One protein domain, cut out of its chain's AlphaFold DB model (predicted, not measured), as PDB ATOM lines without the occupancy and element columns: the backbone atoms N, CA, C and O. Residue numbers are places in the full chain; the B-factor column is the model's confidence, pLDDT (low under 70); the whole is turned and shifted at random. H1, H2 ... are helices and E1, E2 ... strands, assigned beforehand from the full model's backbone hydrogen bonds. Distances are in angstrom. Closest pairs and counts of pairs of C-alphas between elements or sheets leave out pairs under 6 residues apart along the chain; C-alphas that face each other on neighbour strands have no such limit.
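What this domain is: This is residues 193 to 246 of the 248 residues of the protein "Putative DNA polymerase III epsilon chain" of Saprospira grandis (strain Lewin) (UniProt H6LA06). A small strand hairpin, E1 and E2, and a helical hairpin, H1 and H2, make a rounded domain, with residues 238 to 245 of H2 near both strands. H1 packs beside H2 and is apart from E1, and the long unnamed stretch 210 to 222 leads from E2 to H1. The printed part has 54 residues, with two named strands and then two named helices in the order E1, E2, H1, H2; the sheet, E1 - E2, is antiparallel and the class is mixed, helices and strands. It is compact, with a radius of gyration of the C-alphas of 9.7 A and spans of 27 by 22 by 20 A.

How they stand to each other: E1, residues 200 to 203, and E2, residues 206 to 209, form an antiparallel hairpin, their directions 142 degrees apart. N 201 and O 208, 3.1 A apart, and N 203 and O 206, 2.9 A apart, are within hydrogen-bond range. H1, residues 223 to 231, is apart from E1. H2, residues 236 to 246, touches H1, the closest C-alphas being those of Leu 230 and Lys 239, 5.6 A apart. These helices form a helical hairpin, running opposite ways at a shallow tilt of 28 degrees. The closest C-alphas of E1 and H2, those of Ile 200 and Thr 238, are 7.2 A apart; those of E2 and H2, Leu 207 and Val 245, are 7.8 A apart. Every O i to N i+4 pair in H1 is within hydrogen-bond range, and 6 of 7 in H2.

Where its parts are: E1 begins at C-alpha 200 (130.157, 39.746, -53.829) and measures 10.0 A; E2 measures 10.4 A. H1 begins at C-alpha 223 (126.050, 43.122, -39.775) and measures 12.3 A. H2, 15.8 A long, ends at C-alpha 246 (133.544, 47.027, -41.281).

The domain as a whole: The C-alphas farthest apart, of Glu 204 and Glu 233, are 27.9 A apart. The printed part has no cut. The link E2 to H1 is long; E1 to E2 and H1 to H2 are tight. No printed residue is under 70 in pLDDT.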
ATOM      1  N   ARG A 193     132.647  41.972 -60.424       86.62
ATOM      2  CA  ARG A 193     132.982  40.848 -59.537       86.62
ATOM      3  C   ARG A 193     134.258  41.169 -58.764       86.62
ATOM      4  O   ARG A 193     135.304  41.395 -59.364       86.62
ATOM      5  N   VAL A 194     134.190  41.120 -57.435       91.62
ATOM      6  CA  VAL A 194     135.366  41.386 -56.588       91.62
ATOM      7  C   VAL A 194     135.942  40.125 -55.963       91.62
ATOM      8  O   VAL A 194     137.156  40.034 -55.786       91.62
ATOM      9  N   ASP A 195     135.101  39.134 -55.658       92.81
ATOM     10  CA  ASP A 195     135.546  37.880 -55.063       92.81
ATOM     11  C   ASP A 195     135.547  36.717 -56.067       92.81
ATOM     12  O   ASP A 195     134.678  36.568 -56.935       92.81
ATOM     13  N   PHE A 196     136.516  35.817 -55.919       89.50
ATOM     14  CA  PHE A 196     136.675  34.674 -56.817       89.50
ATOM     15  C   PHE A 196     135.575  33.624 -56.659       89.50
ATOM     16  O   PHE A 196     135.432  32.783 -57.537       89.50
ATOM     17  N   ALA A 197     134.749  33.671 -55.611       91.69
ATOM     18  CA  ALA A 197     133.582  32.793 -55.486       91.69
ATOM     19  C   ALA A 197     132.300  33.402 -56.093       91.69
ATOM     20  O   ALA A 197     131.267  32.728 -56.119       91.69
ATOM     21  N   GLY A 198     132.356  34.650 -56.582       91.19
ATOM     22  CA  GLY A 198     131.222  35.340 -57.208       91.19
ATOM     23  C   GLY A 198     130.072  35.629 -56.239       91.19
ATOM     24  O   GLY A 198     128.920  35.713 -56.658       91.19
ATOM     25  N   LYS A 199     130.367  35.719 -54.939       94.50
ATOM     26  CA  LYS A 199     129.402  35.978 -53.864       94.50
ATOM     27  C   LYS A 199     129.222  37.466 -53.585       94.50
ATOM     28  O   LYS A 199     128.250  37.833 -52.926       94.50
ATOM     29  N   ILE A 200     130.133  38.306 -54.059       95.06
ATOM     30  CA  ILE A 200     130.157  39.746 -53.829       95.06
ATOM     31  C   ILE A 200     130.469  40.448 -55.149       95.06
ATOM     32  O   ILE A 200     131.404  40.076 -55.868       95.06
ATOM     33  N   TYR A 201     129.715  41.502 -55.435       94.62
ATOM     34  CA  TYR A 201     130.026  42.432 -56.515       94.62
ATOM     35  C   TYR A 201     130.155  43.856 -55.974       94.62
ATOM     36  O   TYR A 201     129.642  44.180 -54.899       94.62
ATOM     37  N   ARG A 202     130.866  44.706 -56.713       94.75
ATOM     38  CA  ARG A 202     130.933  46.145 -56.489       94.75
ATOM     39  C   ARG A 202     130.031  46.857 -57.487       94.75
ATOM     40  O   ARG A 202     130.064  46.550 -58.675       94.75
ATOM     41  N   HIS A 203     129.270  47.822 -56.992       93.12
ATOM     42  CA  HIS A 203     128.443  48.714 -57.791       93.12
ATOM     43  C   HIS A 203     128.507  50.115 -57.184       93.12
ATOM     44  O   HIS A 203     128.413  50.260 -55.968       93.12
ATOM     45  N   GLU A 204     128.780  51.124 -58.014       91.25
ATOM     46  CA  GLU A 204     128.918  52.531 -57.590       91.25
ATOM     47  C   GLU A 204     129.872  52.749 -56.391       91.25
ATOM     48  O   GLU A 204     129.685  53.630 -55.557       91.25
ATOM     49  N   GLY A 205     130.931  51.935 -56.298       91.25
ATOM     50  CA  GLY A 205     131.934  52.013 -55.227       91.25
ATOM     51  C   GLY A 205     131.575  51.263 -53.938       91.25
ATOM     52  O   GLY A 205     132.430  51.139 -53.060       91.25
ATOM     53  N   GLU A 206     130.371  50.703 -53.835       94.69
ATOM     54  CA  GLU A 206     129.892  49.945 -52.678       94.69
ATOM     55  C   GLU A 206     129.829  48.433 -52.964       94.69
ATOM     56  O   GLU A 206     129.717  48.010 -54.114       94.69
ATOM     57  N   LEU A 207     129.961  47.597 -51.923       96.06
ATOM     58  CA  LEU A 207     129.928  46.134 -52.035       96.06
ATOM     59  C   LEU A 207     128.550  45.566 -51.687       96.06
ATOM     60  O   LEU A 207     127.986  45.875 -50.634       96.06
ATOM     61  N   TYR A 208     128.067  44.664 -52.535       96.12
ATOM     62  CA  TYR A 208     126.744  44.051 -52.466       96.12
ATOM     63  C   TYR A 208     126.837  42.527 -52.463       96.12
ATOM     64  O   TYR A 208     127.770  41.940 -53.019       96.12
ATOM     65  N   TRP A 209     125.846  41.870 -51.864       95.94
ATOM     66  CA  TRP A 209     125.724  40.417 -51.934       95.94
ATOM     67  C   TRP A 209     125.205  39.970 -53.303       95.94
ATOM     68  O   TRP A 209     124.185  40.455 -53.778       95.94
ATOM     69  N   ASN A 210     125.839  38.958 -53.893       93.56
ATOM     70  CA  ASN A 210     125.371  38.310 -55.125       93.56
ATOM     71  C   ASN A 210     124.619  36.989 -54.865       93.56
ATOM     72  O   ASN A 210     124.466  36.155 -55.756       93.56
ATOM     73  N   PHE A 211     124.221  36.718 -53.619       93.25
ATOM     74  CA  PHE A 211     123.596  35.450 -53.247       93.25
ATOM     75  C   PHE A 211     122.704  35.570 -52.013       93.25
ATOM     76  O   PHE A 211     122.789  36.523 -51.239       93.25
ATOM     77  N   GLY A 212     121.905  34.525 -51.798       91.12
ATOM     78  CA  GLY A 212     121.108  34.363 -50.591       91.12
ATOM     79  C   GLY A 212     119.966  35.370 -50.483       91.12
ATOM     80  O   GLY A 212     119.615  36.063 -51.432       91.12
ATOM     81  N   LYS A 213     119.373  35.434 -49.288       87.44
ATOM     82  CA  LYS A 213     118.194  36.267 -49.003       87.44
ATOM     83  C   LYS A 213     118.445  37.776 -49.115       87.44
ATOM     84  O   LYS A 213     117.488  38.528 -49.213       87.44
ATOM     85  N   LEU A 214     119.707  38.205 -49.039       90.69
ATOM     86  CA  LEU A 214     120.106  39.612 -49.133       90.69
ATOM     87  C   LEU A 214     120.773  39.923 -50.478       90.69
ATOM     88  O   LEU A 214     121.518  40.894 -50.562       90.69
ATOM     89  N   ARG A 215     120.548  39.099 -51.513       91.81
ATOM     90  CA  ARG A 215     121.036  39.386 -52.866       91.81
ATOM     91  C   ARG A 215     120.626  40.804 -53.282       91.81
ATOM     92  O   ARG A 215     119.519  41.242 -52.979       91.81
ATOM     93  N   ASP A 216     121.557  41.498 -53.926       92.00
ATOM     94  CA  ASP A 216     121.459  42.891 -54.367       92.00
ATOM     95  C   ASP A 216     121.259  43.914 -53.230       92.00
ATOM     96  O   ASP A 216     120.991  45.089 -53.480       92.00
ATOM     97  N   GLN A 217     121.464  43.516 -51.967       94.69
ATOM     98  CA  GLN A 217     121.562  44.445 -50.840       94.69
ATOM     99  C   GLN A 217     123.024  44.719 -50.470       94.69
ATOM    100  O   GLN A 217     123.871  43.820 -50.587       94.69
ATOM    101  N   PRO A 218     123.340  45.932 -49.979       96.44
ATOM    102  CA  PRO A 218     124.692  46.239 -49.553       96.44
ATOM    103  C   PRO A 218     125.155  45.384 -48.377       96.44
ATOM    104  O   PRO A 218     124.401  45.142 -47.432       96.44
ATOM    105  N   ILE A 219     126.433  45.003 -48.367       96.19
ATOM    106  CA  ILE A 219     127.022  44.204 -47.278       96.19
ATOM    107  C   ILE A 219     126.864  44.905 -45.925       96.19
ATOM    108  O   ILE A 219     126.561  44.259 -44.921       96.19
ATOM    109  N   ARG A 220     127.015  46.235 -45.896       95.00
ATOM    110  CA  ARG A 220     126.891  47.038 -44.671       95.00
ATOM    111  C   ARG A 220     125.475  47.078 -44.087       95.00
ATOM    112  O   ARG A 220     125.326  47.478 -42.937       95.00
ATOM    113  N   ALA A 221     124.451  46.697 -44.855       93.50
ATOM    114  CA  ALA A 221     123.054  46.816 -44.439       93.50
ATOM    115  C   ALA A 221     122.684  45.855 -43.294       93.50
ATOM    116  O   ALA A 221     121.809  46.170 -42.492       93.50
ATOM    117  N   ASP A 222     123.365  44.708 -43.188       93.62
ATOM    118  CA  ASP A 222     123.105  43.709 -42.147       93.62
ATOM    119  C   ASP A 222     124.415  43.107 -41.620       93.62
ATOM    120  O   ASP A 222     124.988  42.165 -42.180       93.62
ATOM    121  N   LYS A 223     124.868  43.633 -40.477       93.81
ATOM    122  CA  LYS A 223     126.050  43.122 -39.775       93.81
ATOM    123  C   LYS A 223     125.875  41.673 -39.311       93.81
ATOM    124  O   LYS A 223     126.834  40.911 -39.335       93.81
ATOM    125  N   GLY A 224     124.665  41.265 -38.928       95.06
ATOM    126  CA  GLY A 224     124.399  39.891 -38.503       95.06
ATOM    127  C   GLY A 224     124.576  38.892 -39.647       95.06
ATOM    128  O   GLY A 224     125.150  37.817 -39.448       95.06
ATOM    129  N   TYR A 225     124.143  39.259 -40.855       95.25
ATOM    130  CA  TYR A 225     124.367  38.458 -42.056       95.25
ATOM    131  C   TYR A 225     125.851  38.406 -42.434       95.25
ATOM    132  O   TYR A 225     126.372  37.323 -42.707       95.25
ATOM    133  N   ALA A 226     126.559  39.538 -42.359       95.69
ATOM    134  CA  ALA A 226     128.008  39.576 -42.553       95.69
ATOM    135  C   ALA A 226     128.755  38.673 -41.549       95.69
ATOM    136  O   ALA A 226     129.580  37.852 -41.952       95.69
ATOM    137  N   ASP A 227     128.411  38.737 -40.260       96.00
ATOM    138  CA  ASP A 227     129.001  37.901 -39.203       96.00
ATOM    139  C   ASP A 227     128.704  36.406 -39.399       96.00
ATOM    140  O   ASP A 227     129.493  35.541 -39.001       96.00
ATOM    141  N   TRP A 228     127.552  36.073 -39.986       96.00
ATOM    142  CA  TRP A 228     127.234  34.703 -40.384       96.00
ATOM    143  C   TRP A 228     128.136  34.231 -41.531       96.00
ATOM    144  O   TRP A 228     128.716  33.150 -41.428       96.00
ATOM    145  N   VAL A 229     128.351  35.056 -42.565       95.56
ATOM    146  CA  VAL A 229     129.282  34.745 -43.669       95.56
ATOM    147  C   VAL A 229     130.717  34.572 -43.161       95.56
ATOM    148  O   VAL A 229     131.408  33.628 -43.545       95.56
ATOM    149  N   LEU A 230     131.174  35.437 -42.251       95.88
ATOM    150  CA  LEU A 230     132.531  35.367 -41.695       95.88
ATOM    151  C   LEU A 230     132.789  34.076 -40.902       95.88
ATOM    152  O   LEU A 230     133.892  33.523 -40.970       95.88
ATOM    153  N   ARG A 231     131.776  33.577 -40.183       96.31
ATOM    154  CA  ARG A 231     131.845  32.323 -39.411       96.31
ATOM    155  C   ARG A 231     131.533  31.073 -40.237       96.31
ATOM    156  O   ARG A 231     131.889  29.980 -39.811       96.31
ATOM    157  N   GLY A 232     130.873  31.228 -41.383       94.50
ATOM    158  CA  GLY A 232     130.462  30.129 -42.249       94.50
ATOM    159  C   GLY A 232     131.576  29.577 -43.143       94.50
ATOM    160  O   GLY A 232     132.715  30.059 -43.162       94.50
ATOM    161  N   GLU A 233     131.213  28.571 -43.935       94.62
ATOM    162  CA  GLU A 233     132.079  27.912 -44.919       94.62
ATOM    163  C   GLU A 233     132.156  28.717 -46.225       94.62
ATOM    164  O   GLU A 233     131.682  28.312 -47.283       94.62
ATOM    165  N   PHE A 234     132.751  29.905 -46.136       95.31
ATOM    166  CA  PHE A 234     133.039  30.768 -47.282       95.31
ATOM    167  C   PHE A 234     134.543  30.878 -47.515       95.31
ATOM    168  O   PHE A 234     135.335  30.744 -46.579       95.31
ATOM    169  N   SER A 235     134.936  31.162 -48.759       95.38
ATOM    170  CA  SER A 235     136.347  31.338 -49.112       95.38
ATOM    171  C   SER A 235     136.977  32.499 -48.332       95.38
ATOM    172  O   SER A 235     136.322  33.511 -48.069       95.38
ATOM    173  N   GLU A 236     138.268  32.403 -48.005       95.81
ATOM    174  CA  GLU A 236     138.970  33.514 -47.345       95.81
ATOM    175  C   GLU A 236     139.010  34.779 -48.213       95.81
ATOM    176  O   GLU A 236     138.986  35.887 -47.680       95.81
ATOM    177  N   ASN A 237     139.004  34.637 -49.543       96.25
ATOM    178  CA  ASN A 237     138.901  35.774 -50.454       96.25
ATOM    179  C   ASN A 237     137.562  36.512 -50.273       96.25
ATOM    180  O   ASN A 237     137.568  37.722 -50.068       96.25
ATOM    181  N   THR A 238     136.442  35.786 -50.234       95.75
ATOM    182  CA  THR A 238     135.118  36.357 -49.931       95.75
ATOM    183  C   THR A 238     135.118  37.021 -48.552       95.75
ATOM    184  O   THR A 238     134.734  38.183 -48.422       95.75
ATOM    185  N   LYS A 239     135.610  36.329 -47.513       96.19
ATOM    186  CA  LYS A 239     135.643  36.858 -46.138       96.19
ATOM    187  C   LYS A 239     136.495  38.119 -46.010       96.19
ATOM    188  O   LYS A 239     136.111  39.026 -45.279       96.19
ATOM    189  N   LYS A 240     137.611  38.213 -46.739       96.12
ATOM    190  CA  LYS A 240     138.456  39.417 -46.784       96.12
ATOM    191  C   LYS A 240     137.659  40.652 -47.217       96.12
ATOM    192  O   LYS A 240     137.789  41.690 -46.578       96.12
ATOM    193  N   PHE A 241     136.824  40.541 -48.251       95.69
ATOM    194  CA  PHE A 241     135.979  41.658 -48.692       95.69
ATOM    195  C   PHE A 241     134.916  42.027 -47.661       95.69
ATOM    196  O   PHE A 241     134.693  43.209 -47.432       95.69
ATOM    197  N   VAL A 242     134.312  41.041 -46.993       95.50
ATOM    198  CA  VAL A 242     133.332  41.305 -45.927       95.50
ATOM    199  C   VAL A 242     133.977  42.040 -44.750       95.50
ATOM    200  O   VAL A 242     133.424  43.033 -44.289       95.50
ATOM    201  N   ARG A 243     135.161  41.606 -44.288       95.06
ATOM    202  CA  ARG A 243     135.901  42.281 -43.202       95.06
ATOM    203  C   ARG A 243     136.210  43.738 -43.559       95.06
ATOM    204  O   ARG A 243     135.928  44.628 -42.763       95.06
ATOM    205  N   ALA A 244     136.673  43.982 -44.787       93.00
ATOM    206  CA  ALA A 244     137.047  45.315 -45.258       93.00
ATOM    207  C   ALA A 244     135.899  46.344 -45.224       93.00
ATOM    208  O   ALA A 244     136.169  47.537 -45.158       93.00
ATOM    209  N   VAL A 245     134.631  45.908 -45.243       93.44
ATOM    210  CA  VAL A 245     133.461  46.803 -45.132       93.44
ATOM    211  C   VAL A 245     133.297  47.377 -43.721       93.44
ATOM    212  O   VAL A 245     132.750  48.465 -43.573       93.44
ATOM    213  N   PHE A 246     133.751  46.660 -42.689       87.69
ATOM    214  CA  PHE A 246     133.544  47.027 -41.281       87.69
ATOM    215  C   PHE A 246     134.835  47.427 -40.548       87.69
ATOM    216  O   PHE A 246     134.781  47.772 -39.369       87.69
TER     217      PHE A 246